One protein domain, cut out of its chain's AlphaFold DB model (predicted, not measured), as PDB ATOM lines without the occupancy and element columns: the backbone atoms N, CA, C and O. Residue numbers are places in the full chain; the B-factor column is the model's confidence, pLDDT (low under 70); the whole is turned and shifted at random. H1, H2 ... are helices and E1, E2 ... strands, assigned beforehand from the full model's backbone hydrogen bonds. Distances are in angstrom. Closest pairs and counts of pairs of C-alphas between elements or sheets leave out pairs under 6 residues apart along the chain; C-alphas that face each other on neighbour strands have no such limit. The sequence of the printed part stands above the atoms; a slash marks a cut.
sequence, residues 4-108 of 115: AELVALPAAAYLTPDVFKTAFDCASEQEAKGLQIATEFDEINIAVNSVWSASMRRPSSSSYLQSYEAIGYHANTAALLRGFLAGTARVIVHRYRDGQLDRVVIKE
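Overview. This is residues 4 to 108 of the 115 residues of an uncharacterized protein of Desulfurellales bacterium (UniProt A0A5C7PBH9). A twisted wall of five strands has two helices, H4 and H5, side by side over one face, with the short H2 over E4 on that same face. From edge to edge the strands' lines turn by 82 degrees, and the turn at residues 58 to 61, between E2 and E3, lies at one end of the longest axis. The printed part has 105 residues with five named helices and five named strands, in the order H1 H2 H3 H4 E1 E2 E3 H5 E4 E5; the sheet, E3 E2 E1 E4 E5, is mixed, and so is the class, helices and strands. The whole is compact, with a radius of gyration of the C-alphas of 13.2 A and spans of 43 by 38 by 22 A.

Arrangement. H1, residues 4 to 8, only grazes the sheet, with its residues 6 to 8. H2, residues 11 to 15, is over E4, residues 90 to 97, at a height over the sheet of 8.2 A; their closest C-alphas, of Ala 11 and Val 93, are 5.7 A apart. H3, residues 17 to 20, is not on the sheet but touches H5, residues 77 to 86, the closest C-alphas being Pro 17 and Ala 78, 5.0 A. H4, residues 29 to 40, touches H5 at a steep tilt of 38 degrees, the same way; the closest C-alphas, Leu 35 and Gly 83, are 3.9 A apart. H4 and H5 are on the same face, at heights over the sheet of 10.9 A and 8.9 A, and with the sheet make two layers, helices on one face. E1, residues 43 to 46, E2, residues 51 to 57, and E3, residues 62 to 70, form a meander, each strand the antiparallel neighbour of the one before; N 45 and O 53 are 2.8 A apart, N 65 and O 54 2.9 A. E1 and E4 are parallel, with N 46 and O 92 at 2.8 A. E4 and E5, residues 100 to 107, form an antiparallel hairpin, with N 102 and O 95 at 2.7 A. E3, H5 and E4 are a split strand-helix-strand unit, two strands running the same way with E2 and E1 between them, its crossover right-handed. Every O i to N i+4 pair is within hydrogen-bond range in H1, H4 and H5; H2 has 0 of 1, but 2 of 2 O i to N i+3 pairs, and H3 is too short for an i+4 pair.

Along the chain. H1 begins at C-alpha 4, (36.302, -184.646, -4.490). H4 is 16.9 A long and H5 14.2 A. E2 measures 20.5 A, E3 23.7 A, E4 21.6 A and E5 21.5 A, the last ending at C-alpha 107, (54.245, -168.969, -7.310).

Size, cuts and confidence. The farthest C-alphas, Ala 23 and Ser 60, are 43.4 A apart. The printed part has no cut and no long link. Mean pLDDT of the printed part is 93.6, and no printed residue is under 70.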
ATOM      1  N   ALA A   4      36.274-184.331  -3.060       86.69
ATOM      2  CA  ALA A   4      36.302-184.646  -4.490       86.69
ATOM      3  C   ALA A   4      36.413-183.384  -5.363       86.69
ATOM      4  O   ALA A   4      37.205-183.355  -6.305       86.69
ATOM      5  N   GLU A   5      35.679-182.323  -5.016       89.44
ATOM      6  CA  GLU A   5      35.772-181.030  -5.707       89.44
ATOM      7  C   GLU A   5      37.175-180.433  -5.578       89.44
ATOM      8  O   GLU A   5      37.737-179.965  -6.565       89.44
ATOM      9  N   LEU A   6      37.782-180.512  -4.390       87.44
ATOM     10  CA  LEU A   6      39.134-180.004  -4.149       87.44
ATOM     11  C   LEU A   6      40.203-180.707  -4.996       87.44
ATOM     12  O   LEU A   6      41.096-180.042  -5.525       87.44
ATOM     13  N   VAL A   7      40.102-182.031  -5.157       87.19
ATOM     14  CA  VAL A   7      41.013-182.808  -6.017       87.19
ATOM     15  C   VAL A   7      40.841-182.423  -7.489       87.19
ATOM     16  O   VAL A   7      41.827-182.349  -8.224       87.19
ATOM     17  N   ALA A   8      39.607-182.147  -7.919       88.81
ATOM     18  CA  ALA A   8      39.290-181.797  -9.302       88.81
ATOM     19  C   ALA A   8      39.738-180.380  -9.702       88.81
ATOM     20  O   ALA A   8      39.861-180.089 -10.894       88.81
ATOM     21  N   LEU A   9      39.998-179.488  -8.738       90.69
ATOM     22  CA  LEU A   9      40.406-178.117  -9.036       90.69
ATOM     23  C   LEU A   9      41.774-178.054  -9.737       90.69
ATOM     24  O   LEU A   9      42.739-178.700  -9.294       90.69
ATOM     25  N   PRO A  10      41.913-177.199 -10.772       93.25
ATOM     26  CA  PRO A  10      43.209-176.930 -11.373       93.25
ATOM     27  C   PRO A  10      44.135-176.259 -10.352       93.25
ATOM     28  O   PRO A  10      43.689-175.491  -9.503       93.25
ATOM     29  N   ALA A  11      45.445-176.486 -10.467       95.50
ATOM     30  CA  ALA A  11      46.438-175.873  -9.579       95.50
ATOM     31  C   ALA A  11      46.342-174.334  -9.539       95.50
ATOM     32  O   ALA A  11      46.495-173.731  -8.483       95.50
ATOM     33  N   ALA A  12      46.007-173.697 -10.666       95.81
ATOM     34  CA  ALA A  12      45.830-172.248 -10.738       95.81
ATOM     35  C   ALA A  12      44.690-171.716  -9.847       95.81
ATOM     36  O   ALA A  12      44.705-170.539  -9.505       95.81
ATOM     37  N   ALA A  13      43.737-172.558  -9.420       96.06
ATOM     38  CA  ALA A  13      42.666-172.130  -8.519       96.06
ATOM     39  C   ALA A  13      43.218-171.564  -7.200       96.06
ATOM     40  O   ALA A  13      42.683-170.585  -6.689       96.06
ATOM     41  N   TYR A  14      44.336-172.103  -6.690       97.06
ATOM     42  CA  TYR A  14      44.982-171.620  -5.460       97.06
ATOM     43  C   TYR A  14      45.592-170.222  -5.583       97.06
ATOM     44  O   TYR A  14      46.016-169.680  -4.573       97.06
ATOM     45  N   LEU A  15      45.606-169.600  -6.766       97.31
ATOM     46  CA  LEU A  15      45.945-168.179  -6.908       97.31
ATOM     47  C   LEU A  15      44.796-167.249  -6.505       97.31
ATOM     48  O   LEU A  15      44.996-166.042  -6.395       97.31
ATOM     49  N   THR A  16      43.596-167.783  -6.280       96.81
ATOM     50  CA  THR A  16      42.408-167.001  -5.927       96.81
ATOM     51  C   THR A  16      41.833-167.499  -4.601       96.81
ATOM     52  O   THR A  16      40.827-168.200  -4.598       96.81
ATOM     53  N   PRO A  17      42.432-167.154  -3.444       95.81
ATOM     54  CA  PRO A  17      42.080-167.774  -2.164       95.81
ATOM     55  C   PRO A  17      40.600-167.680  -1.773       95.81
ATOM     56  O   PRO A  17      40.092-168.561  -1.087       95.81
ATOM     57  N   ASP A  18      39.887-166.655  -2.246       94.00
ATOM     58  CA  ASP A  18      38.458-166.475  -1.968       94.00
ATOM     59  C   ASP A  18      37.566-167.608  -2.476       94.00
ATOM     60  O   ASP A  18      36.516-167.844  -1.880       94.00
ATOM     61  N   VAL A  19      37.980-168.354  -3.509       94.00
ATOM     62  CA  VAL A  19      37.203-169.514  -3.983       94.00
ATOM     63  C   VAL A  19      37.190-170.657  -2.963       94.00
ATOM     64  O   VAL A  19      36.336-171.532  -3.039       94.00
ATOM     65  N   PHE A  20      38.114-170.642  -1.995       94.69
ATOM     66  CA  PHE A  20      38.237-171.634  -0.925       94.69
ATOM     67  C   PHE A  20      37.600-171.182   0.390       94.69
ATOM     68  O   PHE A  20      37.733-171.882   1.393       94.69
ATOM     69  N   LYS A  21      36.917-170.033   0.420       93.44
ATOM     70  CA  LYS A  21      36.234-169.591   1.635       93.44
ATOM     71  C   LYS A  21      35.176-170.596   2.070       93.44
ATOM     72  O   LYS A  21      34.443-171.157   1.252       93.44
ATOM     73  N   THR A  22      35.079-170.794   3.376       90.12
ATOM     74  CA  THR A  22      34.030-171.614   3.986       90.12
ATOM     75  C   THR A  22      33.064-170.744   4.781       90.12
ATOM     76  O   THR A  22      33.388-169.620   5.159       90.12
ATOM     77  N   ALA A  23      31.879-171.275   5.095       90.69
ATOM     78  CA  ALA A  23      30.923-170.596   5.975       90.69
ATOM     79  C   ALA A  23      31.442-170.411   7.418       90.69
ATOM     80  O   ALA A  23      30.822-169.701   8.204       90.69
ATOM     81  N   PHE A  24      32.562-171.052   7.765       88.88
ATOM     82  CA  PHE A  24      33.175-171.024   9.090       88.88
ATOM     83  C   PHE A  24      34.383-170.081   9.171       88.88
ATOM     84  O   PHE A  24      35.048-170.031  10.205       88.88
ATOM     85  N   ASP A  25      34.687-169.349   8.097       88.75
ATOM     86  CA  ASP A  25      35.794-168.399   8.085       88.75
ATOM     87  C   ASP A  25      35.440-167.173   8.937       88.75
ATOM     88  O   ASP A  25      34.507-166.429   8.637       88.75
ATOM     89  N   CYS A  26      36.185-166.969  10.019       83.62
ATOM     90  CA  CYS A  26      35.909-165.950  11.030       83.62
ATOM     91  C   CYS A  26      37.167-165.313  11.644       83.62
ATOM     92  O   CYS A  26      37.043-164.325  12.366       83.62
ATOM     93  N   ALA A  27      38.367-165.842  11.373       75.94
ATOM     94  CA  ALA A  27      39.606-165.426  12.029       75.94
ATOM     95  C   ALA A  27      40.615-164.827  11.038       75.94
ATOM     96  O   ALA A  27      41.026-165.475  10.075       75.94
ATOM     97  N   SER A  28      41.072-163.603  11.320       71.38
ATOM     98  CA  SER A  28      42.087-162.889  10.528       71.38
ATOM     99  C   SER A  28      43.523-163.370  10.782       71.38
ATOM    100  O   SER A  28      44.405-163.143   9.957       71.38
ATOM    101  N   GLU A  29      43.774-164.069  11.891       90.00
ATOM    102  CA  GLU A  29      45.124-164.460  12.331       90.00
ATOM    103  C   GLU A  29      45.813-165.470  11.400       90.00
ATOM    104  O   GLU A  29      47.042-165.507  11.314       90.00
ATOM    105  N   GLN A  30      45.039-166.282  10.671       94.44
ATOM    106  CA  GLN A  30      45.607-167.300   9.784       94.44
ATOM    107  C   GLN A  30      46.385-166.691   8.615       94.44
ATOM    108  O   GLN A  30      47.355-167.294   8.166       94.44
ATOM    109  N   GLU A  31      46.020-165.494   8.151       96.25
ATOM    110  CA  GLU A  31      46.774-164.820   7.090       96.25
ATOM    111  C   GLU A  31      48.180-164.435   7.560       96.25
ATOM    112  O   GLU A  31      49.162-164.747   6.887       96.25
ATOM    113  N   ALA A  32      48.296-163.859   8.761       96.38
ATOM    114  CA  ALA A  32      49.586-163.528   9.363       96.38
ATOM    115  C   ALA A  32      50.440-164.783   9.609       96.38
ATOM    116  O   ALA A  32      51.628-164.796   9.286       96.38
ATOM    117  N   LYS A  33      49.828-165.868  10.102       96.19
ATOM    118  CA  LYS A  33      50.503-167.164  10.263       96.19
ATOM    119  C   LYS A  33      51.017-167.708   8.929       96.19
ATOM    120  O   LYS A  33      52.155-168.168   8.851       96.19
ATOM    121  N   GLY A  34      50.197-167.654   7.881       96.88
ATOM    122  CA  GLY A  34      50.586-168.092   6.541       96.88
ATOM    123  C   GLY A  34      51.770-167.291   6.007       96.88
ATOM    124  O   GLY A  34      52.733-167.873   5.511       96.88
ATOM    125  N   LEU A  35      51.740-165.967   6.181       97.44
ATOM    126  CA  LEU A  35      52.830-165.075   5.793       97.44
ATOM    127  C   LEU A  35      54.128-165.394   6.541       97.44
ATOM    128  O   LEU A  35      55.184-165.486   5.913       97.44
ATOM    129  N   GLN A  36      54.056-165.601   7.857       97.00
ATOM    130  CA  GLN A  36      55.216-165.972   8.665       97.00
ATOM    131  C   GLN A  36      55.847-167.277   8.159       97.00
ATOM    132  O   GLN A  36      57.036-167.306   7.844       97.00
ATOM    133  N   ILE A  37      55.047-168.336   7.991       97.06
ATOM    134  CA  ILE A  37      55.529-169.634   7.492       97.06
ATOM    135  C   ILE A  37      56.164-169.477   6.105       97.06
ATOM    136  O   ILE A  37      57.265-169.965   5.869       97.06
ATOM    137  N   ALA A  38      55.508-168.765   5.189       97.06
ATOM    138  CA  ALA A  38      56.043-168.542   3.848       97.06
ATOM    139  C   ALA A  38      57.220-167.557   3.802       97.06
ATOM    140  O   ALA A  38      57.780-167.355   2.732       97.06
ATOM    141  N   THR A  39      57.593-166.935   4.917       95.69
ATOM    142  CA  THR A  39      58.820-166.135   5.033       95.69
ATOM    143  C   THR A  39      59.969-166.964   5.611       95.69
ATOM    144  O   THR A  39      61.119-166.796   5.210       95.69
ATOM    145  N   GLU A  40      59.667-167.871   6.541       94.62
ATOM    146  CA  GLU A  40      60.656-168.725   7.208       94.62
ATOM    147  C   GLU A  40      61.080-169.938   6.362       94.62
ATOM    148  O   GLU A  40      62.229-170.384   6.451       94.62
ATOM    149  N   PHE A  41      60.171-170.475   5.542       96.00
ATOM    150  CA  PHE A  41      60.390-171.682   4.740       96.00
ATOM    151  C   PHE A  41      60.636-171.374   3.256       96.00
ATOM    152  O   PHE A  41      60.181-170.362   2.731       96.00
ATOM    153  N   ASP A  42      61.335-172.275   2.558       95.56
ATOM    154  CA  ASP A  42      61.680-172.091   1.139       95.56
ATOM    155  C   ASP A  42      60.526-172.515   0.207       95.56
ATOM    156  O   ASP A  42      60.294-171.903  -0.841       95.56
ATOM    157  N   GLU A  43      59.792-173.568   0.584       97.56
ATOM    158  CA  GLU A  43      58.697-174.135  -0.206       97.56
ATOM    159  C   GLU A  43      57.448-174.374   0.646       97.56
ATOM    160  O   GLU A  43      57.523-174.956   1.727       97.56
ATOM    161  N   ILE A  44      56.293-174.002   0.099       98.38
ATOM    162  CA  ILE A  44      54.961-174.415   0.538       98.38
ATOM    163  C   ILE A  44      54.442-175.444  -0.464       98.38
ATOM    164  O   ILE A  44      54.395-175.195  -1.669       98.38
ATOM    165  N   ASN A  45      54.027-176.600   0.034       97.94
ATOM    166  CA  ASN A  45      53.523-177.709  -0.759       97.94
ATOM    167  C   ASN A  45      52.044-177.919  -0.449       97.94
ATOM    168  O   ASN A  45      51.681-178.118   0.704       97.94
ATOM    169  N   ILE A  46      51.200-177.914  -1.475       97.50
ATOM    170  CA  ILE A  46      49.775-178.228  -1.385       97.50
ATOM    171  C   ILE A  46      49.565-179.572  -2.074       97.50
ATOM    172  O   ILE A  46      49.706-179.695  -3.291       97.50
ATOM    173  N   ALA A  47      49.281-180.598  -1.285       95.25
ATOM    174  CA  ALA A  47      49.120-181.966  -1.741       95.25
ATOM    175  C   ALA A  47      47.855-182.150  -2.597       95.25
ATOM    176  O   ALA A  47      46.989-181.277  -2.706       95.25
ATOM    177  N   VAL A  48      47.727-183.341  -3.183       93.00
ATOM    178  CA  VAL A  48      46.619-183.706  -4.081       93.00
ATOM    179  C   VAL A  48      45.239-183.566  -3.432       93.00
ATOM    180  O   VAL A  48      44.274-183.254  -4.114       93.00
ATOM    181  N   ASN A  49      45.158-183.740  -2.112       91.81
ATOM    182  CA  ASN A  49      43.952-183.598  -1.294       91.81
ATOM    183  C   ASN A  49      43.840-182.219  -0.608       91.81
ATOM    184  O   ASN A  49      43.123-182.084   0.381       91.81
ATOM    185  N   SER A  50      44.573-181.214  -1.096       94.75
ATOM    186  CA  SER A  50      44.633-179.843  -0.559       94.75
ATOM    187  C   SER A  50      45.253-179.683   0.828       94.75
ATOM    188  O   SER A  50      45.264-178.568   1.351       94.75
ATOM    189  N   VAL A  51      45.762-180.753   1.435       95.62
ATOM    190  CA  VAL A  51      46.540-180.672   2.675       95.62
ATOM    191  C   VAL A  51      47.875-179.989   2.389       95.62
ATOM    192  O   VAL A  51      48.428-180.166   1.306       95.62
ATOM    193  N   TRP A  52      48.398-179.204   3.331       97.25
ATOM    194  CA  TRP A  52      49.595-178.402   3.098       97.25
ATOM    195  C   TRP A  52      50.763-178.748   4.026       97.25
ATOM    196  O   TRP A  52      50.596-179.187   5.168       97.25
ATOM    197  N   SER A  53      51.968-178.497   3.526       97.88
ATOM    198  CA  SER A  53      53.214-178.537   4.283       97.88
ATOM    199  C   SER A  53      54.168-177.424   3.858       97.88
ATOM    200  O   SER A  53      53.988-176.793   2.817       97.88
ATOM    201  N   ALA A  54      55.178-177.167   4.678       98.00
ATOM    202  CA  ALA A  54      56.256-176.232   4.418       98.00
ATOM    203  C   ALA A  54      57.600-176.926   4.646       98.00
ATOM    204  O   ALA A  54      57.756-177.713   5.582       98.00
ATOM    205  N   SER A  55      58.579-176.650   3.793       96.38
ATOM    206  CA  SER A  55      59.908-177.253   3.880       96.38
ATOM    207  C   SER A  55      61.005-176.246   3.582       96.38
ATOM    208  O   SER A  55      60.862-175.404   2.698       96.38
ATOM    209  N   MET A  56      62.115-176.359   4.307       93.94
ATOM    210  CA  MET A  56      63.342-175.627   4.020       93.94
ATOM    211  C   MET A  56      64.540-176.566   4.045       93.94
ATOM    212  O   MET A  56      64.599-177.501   4.853       93.94
ATOM    213  N   ARG A  57      65.510-176.305   3.170       88.75
ATOM    214  CA  ARG A  57      66.747-177.086   3.089       88.75
ATOM    215  C   ARG A  57      67.942-176.147   3.104       88.75
ATOM    216  O   ARG A  57      68.230-175.458   2.133       88.75
ATOM    217  N   ARG A  58      68.674-176.163   4.212       86.31
ATOM    218  CA  ARG A  58      69.956-175.479   4.388       86.31
ATOM    219  C   ARG A  58      71.098-176.500   4.245       86.31
ATOM    220  O   ARG A  58      70.868-177.695   4.426       86.31
ATOM    221  N   PRO A  59      72.338-176.067   3.951       87.50
ATOM    222  CA  PRO A  59      73.483-176.976   3.837       87.50
ATOM    223  C   PRO A  59      73.725-177.847   5.080       87.50
ATOM    224  O   PRO A  59      74.216-178.963   4.956       87.50
ATOM    225  N   SER A  60      73.371-177.348   6.268       87.62
ATOM    226  CA  SER A  60      73.612-178.006   7.559       87.62
ATOM    227  C   SER A  60      72.351-178.517   8.262       87.62
ATOM    228  O   SER A  60      72.466-179.193   9.282       87.62
ATOM    229  N   SER A  61      71.150-178.207   7.762       85.19
ATOM    230  CA  SER A  61      69.891-178.626   8.386       85.19
ATOM    231  C   SER A  61      68.712-178.560   7.417       85.19
ATOM    232  O   SER A  61      68.692-177.779   6.468       85.19
ATOM    233  N   SER A  62      67.688-179.367   7.669       91.44
ATOM    234  CA  SER A  62      66.401-179.275   6.982       91.44
ATOM    235  C   SER A  62      65.286-179.222   8.009       91.44
ATOM    236  O   SER A  62      65.323-179.988   8.973       91.44
ATOM    237  N   SER A  63      64.285-178.380   7.768       93.56
ATOM    238  CA  SER A  63      63.086-178.310   8.603       93.56
ATOM    239  C   SER A  63      61.846-178.561   7.767       93.56
ATOM    240  O   SER A  63      61.790-178.220   6.583       93.56
ATOM    241  N   TYR A  64      60.851-179.164   8.408       95.06
ATOM    242  CA  TYR A  64      59.590-179.532   7.792       95.06
ATOM    243  C   TYR A  64      58.443-179.279   8.769       95.06
ATOM    244  O   TYR A  64      58.531-179.637   9.943       95.06
ATOM    245  N   LEU A  65      57.374-178.675   8.267       96.25
ATOM    246  CA  LEU A  65      56.129-178.425   8.977       96.25
ATOM    247  C   LEU A  65      54.984-178.966   8.126       96.25
ATOM    248  O   LEU A  65      54.972-178.772   6.918       96.25
ATOM    249  N   GLN A  66      54.001-179.615   8.738       94.88
ATOM    250  CA  GLN A  66      52.808-180.079   8.034       94.88
ATOM    251  C   GLN A  66      51.555-179.825   8.856       94.88
ATOM    252  O   GLN A  66      51.602-179.820  10.086       94.88
ATOM    253  N   SER A  67      50.438-179.663   8.161       93.88
ATOM    254  CA  SER A  67      49.101-179.707   8.742       93.88
ATOM    255  C   SER A  67      48.317-180.842   8.095       93.88
ATOM    256  O   SER A  67      48.685-181.294   7.019       93.88
ATOM    257  N   TYR A  68      47.240-181.296   8.732       91.81
ATOM    258  CA  TYR A  68      46.216-182.136   8.093       91.81
ATOM    259  C   TYR A  68      45.023-181.302   7.596       91.81
ATOM    260  O   TYR A  68      44.061-181.836   7.045       91.81
ATOM    261  N   GLU A  69      45.082-179.979   7.766       91.50
ATOM    262  CA  GLU A  69      44.032-179.063   7.343       91.50
ATOM    263  C   GLU A  69      44.087-178.836   5.830       91.50
ATOM    264  O   GLU A  69      44.961-178.151   5.304       91.50
ATOM    265  N   ALA A  70      43.122-179.410   5.118       93.25
ATOM    266  CA  ALA A  70      42.906-179.153   3.703       93.25
ATOM    267  C   ALA A  70      42.377-177.732   3.434       93.25
ATOM    268  O   ALA A  70      41.353-177.322   3.998       93.25
ATOM    269  N   ILE A  71      43.040-177.029   2.511       94.56
ATOM    270  CA  ILE A  71      42.618-175.725   1.989       94.56
ATOM    271  C   ILE A  71      41.260-175.854   1.289       94.56
ATOM    272  O   ILE A  71      41.098-176.677   0.388       94.56
ATOM    273  N   GLY A  72      40.284-175.040   1.706       91.06
ATOM    274  CA  GLY A  72      38.914-175.030   1.168       91.06
ATOM    275  C   GLY A  72      37.944-176.046   1.762       91.06
ATOM    276  O   GLY A  72      36.779-176.110   1.345       91.06
ATOM    277  N   TYR A  73      38.422-176.829   2.729       91.81
ATOM    278  CA  TYR A  73      37.596-177.706   3.554       91.81
ATOM    279  C   TYR A  73      37.529-177.206   5.001       91.81
ATOM    280  O   TYR A  73      36.442-177.121   5.565       91.81
ATOM    281  N   HIS A  74      38.675-176.838   5.585       92.69
ATOM    282  CA  HIS A  74      38.739-176.340   6.960       92.69
ATOM    283  C   HIS A  74      38.605-174.817   7.023       92.69
ATOM    284  O   HIS A  74      39.034-174.100   6.111       92.69
ATOM    285  N   ALA A  75      38.048-174.341   8.136       92.75
ATOM    286  CA  ALA A  75      37.861-172.924   8.416       92.75
ATOM    287  C   ALA A  75      39.179-172.142   8.329       92.75
ATOM    288  O   ALA A  75      40.230-172.613   8.760       92.75
ATOM    289  N   ASN A  76      39.107-170.920   7.804       94.44
ATOM    290  CA  ASN A  76      40.192-169.938   7.729       94.44
ATOM    291  C   ASN A  76      41.400-170.345   6.858       94.44
ATOM    292  O   ASN A  76      42.377-169.599   6.764       94.44
ATOM    293  N   THR A  77      41.341-171.481   6.159       95.00
ATOM    294  CA  THR A  77      42.428-171.921   5.268       95.00
ATOM    295  C   THR A  77      42.573-171.054   4.012       95.00
ATOM    296  O   THR A  77      43.666-170.967   3.454       95.00
ATOM    297  N   ALA A  78      41.517-170.343   3.600       95.56
ATOM    298  CA  ALA A  78      41.593-169.317   2.560       95.56
ATOM    299  C   ALA A  78      42.487-168.135   2.982       95.56
ATOM    300  O   ALA A  78      43.317-167.673   2.200       95.56
ATOM    301  N   ALA A  79      42.363-167.672   4.231       96.19
ATOM    302  CA  ALA A  79      43.228-166.631   4.789       96.19
ATOM    303  C   ALA A  79      44.679-167.126   4.916       96.19
ATOM    304  O   ALA A  79      45.606-166.434   4.505       96.19
ATOM    305  N   LEU A  80      44.881-168.368   5.369       97.00
ATOM    306  CA  LEU A  80      46.207-168.995   5.407       97.00
ATOM    307  C   LEU A  80      46.886-169.013   4.026       97.00
ATOM    308  O   LEU A  80      48.049-168.630   3.894       97.00
ATOM    309  N   LEU A  81      46.145-169.404   2.986       97.56
ATOM    310  CA  LEU A  81      46.638-169.413   1.612       97.56
ATOM    311  C   LEU A  81      47.009-168.005   1.118       97.56
ATOM    312  O   LEU A  81      48.031-167.867   0.446       97.56
ATOM    313  N   ARG A  82      46.248-166.957   1.475       97.56
ATOM    314  CA  ARG A  82      46.646-165.562   1.189       97.56
ATOM    315  C   ARG A  82      48.020-165.253   1.773       97.56
ATOM    316  O   ARG A  82      48.877-164.748   1.055       97.56
ATOM    317  N   GLY A  83      48.248-165.639   3.028       97.12
ATOM    318  CA  GLY A  83      49.545-165.494   3.683       97.12
ATOM    319  C   GLY A  83      50.671-166.204   2.925       97.12
ATOM    320  O   GLY A  83      51.709-165.604   2.649       97.12
ATOM    321  N   PHE A  84      50.451-167.454   2.495       97.62
ATOM    322  CA  PHE A  84      51.439-168.190   1.694       97.62
ATOM    323  C   PHE A  84      51.789-167.489   0.373       97.62
ATOM    324  O   PHE A  84      52.957-167.418  -0.028       97.62
ATOM    325  N   LEU A  85      50.781-166.951  -0.313       97.69
ATOM    326  CA  LEU A  85      50.971-166.225  -1.566       97.69
ATOM    327  C   LEU A  85      51.640-164.862  -1.369       97.69
ATOM    328  O   LEU A  85      52.323-164.407  -2.280       97.69
ATOM    329  N   ALA A  86      51.485-164.237  -0.203       96.81
ATOM    330  CA  ALA A  86      52.122-162.965   0.125       96.81
ATOM    331  C   ALA A  86      53.588-163.106   0.578       96.81
ATOM    332  O   ALA A  86      54.351-162.154   0.444       96.81
ATOM    333  N   GLY A  87      53.988-164.267   1.112       96.00
ATOM    334  CA  GLY A  87      55.356-164.509   1.593       96.00
ATOM    335  C   GLY A  87      56.401-164.692   0.488       96.00
ATOM    336  O   GLY A  87      56.117-164.541  -0.699       96.00
ATOM    337  N   THR A  88      57.619-165.087   0.851       96.50
ATOM    338  CA  THR A  88      58.738-165.259  -0.097       96.50
ATOM    339  C   THR A  88      58.869-166.678  -0.647       96.50
ATOM    340  O   THR A  88      59.475-166.866  -1.700       96.50
ATOM    341  N   ALA A  89      58.271-167.672   0.008       96.94
ATOM    342  CA  ALA A  89      58.347-169.075  -0.372       96.94
ATOM    343  C   ALA A  89      57.773-169.344  -1.767       96.94
ATOM    344  O   ALA A  89      56.783-168.730  -2.198       96.94
ATOM    345  N   ARG A  90      58.350-170.343  -2.438       97.69
ATOM    346  CA  ARG A  90      57.741-170.967  -3.614       97.69
ATOM    347  C   ARG A  90      56.486-171.723  -3.183       97.69
ATOM    348  O   ARG A  90      56.527-172.444  -2.193       97.69
ATOM    349  N   VAL A  91      55.396-171.622  -3.938       98.38
ATOM    350  CA  VAL A  91      54.167-172.391  -3.677       98.38
ATOM    351  C   VAL A  91      53.948-173.402  -4.796       98.38
ATOM    352  O   VAL A  91      53.909-173.047  -5.977       98.38
ATOM    353  N   ILE A  92      53.820-174.670  -4.410       98.31
ATOM    354  CA  ILE A  92      53.768-175.824  -5.307       98.31
ATOM    355  C   ILE A  92      52.494-176.607  -5.027       98.31
ATOM    356  O   ILE A  92      52.253-177.025  -3.897       98.31
ATOM    357  N   VAL A  93      51.698-176.846  -6.062       97.75
ATOM    358  CA  VAL A  93      50.508-177.692  -5.992       97.75
ATOM    359  C   VAL A  93      50.807-179.020  -6.668       97.75
ATOM    360  O   VAL A  93      51.238-179.067  -7.820       97.75
ATOM    361  N   HIS A  94      50.556-180.108  -5.953       96.12
ATOM    362  CA  HIS A  94      50.737-181.466  -6.445       96.12
ATOM    363  C   HIS A  94      49.407-182.001  -6.982       96.12
ATOM    364  O   HIS A  94      48.345-181.782  -6.384       96.12
ATOM    365  N   ARG A  95      49.447-182.704  -8.117       92.62
ATOM    366  CA  ARG A  95      48.267-183.294  -8.767       92.62
ATOM    367  C   ARG A  95      48.578-184.687  -9.298       92.62
ATOM    368  O   ARG A  95      49.659-184.908  -9.818       92.62
ATOM    369  N   TYR A  96      47.624-185.611  -9.199       88.88
ATOM    370  CA  TYR A  96      47.706-186.872  -9.938       88.88
ATOM    371  C   TYR A  96      47.082-186.691 -11.322       88.88
ATOM    372  O   TYR A  96      45.924-186.286 -11.426       88.88
ATOM    373  N   ARG A  97      47.846-186.987 -12.372       82.31
ATOM    374  CA  ARG A  97      47.399-187.004 -13.770       82.31
ATOM    375  C   ARG A  97      47.944-188.260 -14.426       82.31
ATOM    376  O   ARG A  97      49.138-188.516 -14.337       82.31
ATOM    377  N   ASP A  98      47.063-189.067 -15.007       86.00
ATOM    378  CA  ASP A  98      47.429-190.284 -15.745       86.00
ATOM    379  C   ASP A  98      48.369-191.232 -14.970       86.00
ATOM    380  O   ASP A  98      49.317-191.801 -15.506       86.00
ATOM    381  N   GLY A  99      48.125-191.380 -13.661       86.56
ATOM    382  CA  GLY A  99      48.932-192.229 -12.776       86.56
ATOM    383  C   GLY A  99      50.288-191.638 -12.368       86.56
ATOM    384  O   GLY A  99      51.044-192.300 -11.660       86.56
ATOM    385  N   GLN A 100      50.596-190.401 -12.763       90.38
ATOM    386  CA  GLN A 100      51.817-189.690 -12.395       90.38
ATOM    387  C   GLN A 100      51.531-188.516 -11.459       90.38
ATOM    388  O   GLN A 100      50.481-187.873 -11.532       90.38
ATOM    389  N   LEU A 101      52.482-188.243 -10.562       91.88
ATOM    390  CA  LEU A 101      52.453-187.069  -9.699       91.88
ATOM    391  C   LEU A 101      53.065-185.878 -10.445       91.88
ATOM    392  O   LEU A 101      54.277-185.807 -10.638       91.88
ATOM    393  N   ASP A 102      52.213-184.943 -10.832       92.88
ATOM    394  CA  ASP A 102      52.573-183.659 -11.414       92.88
ATOM    395  C   ASP A 102      52.826-182.619 -10.308       92.88
ATOM    396  O   ASP A 102      52.145-182.603  -9.273       92.88
ATOM    397  N   ARG A 103      53.802-181.733 -10.535       95.56
ATOM    398  CA  ARG A 103      54.190-180.647  -9.625       95.56
ATOM    399  C   ARG A 103      54.058-179.319 -10.351       95.56
ATOM    400  O   ARG A 103      54.898-178.964 -11.173       95.56
ATOM    401  N   VAL A 104      53.040-178.550  -9.987       96.69
ATOM    402  CA  VAL A 104      52.767-177.249 -10.596       96.69
ATOM    403  C   VAL A 104      53.211-176.145  -9.648       96.69
ATOM    404  O   VAL A 104      52.617-175.946  -8.588       96.69
ATOM    405  N   VAL A 105      54.252-175.407 -10.028       97.88
ATOM    406  CA  VAL A 105      54.654-174.189  -9.317       97.88
ATOM    407  C   VAL A 105      53.674-173.081  -9.687       97.88
ATOM    408  O   VAL A 105      53.613-172.661 -10.838       97.88
ATOM    409  N   ILE A 106      52.886-172.623  -8.715       97.56
ATOM    410  CA  ILE A 106      51.905-171.545  -8.925       97.56
ATOM    411  C   ILE A 106      52.466-170.179  -8.535       97.56
ATOM    412  O   ILE A 106      51.968-169.152  -8.981       97.56
ATOM    413  N   LYS A 107      53.517-170.167  -7.712       97.44
ATOM    414  CA  LYS A 107      54.245-168.969  -7.310       97.44
ATOM    415  C   LYS A 107      55.710-169.323  -7.130       97.44
ATOM    416  O   LYS A 107      56.030-170.227  -6.360       97.44
ATOM    417  N   GLU A 108      56.587-168.605  -7.819       97.25
ATOM    418  CA  GLU A 108      58.030-168.733  -7.629       97.25
ATOM    419  C   GLU A 108      58.488-168.095  -6.319       97.25
ATOM    420  O   GLU A 108      57.839-167.189  -5.789       97.25
TER     421      GLU A 108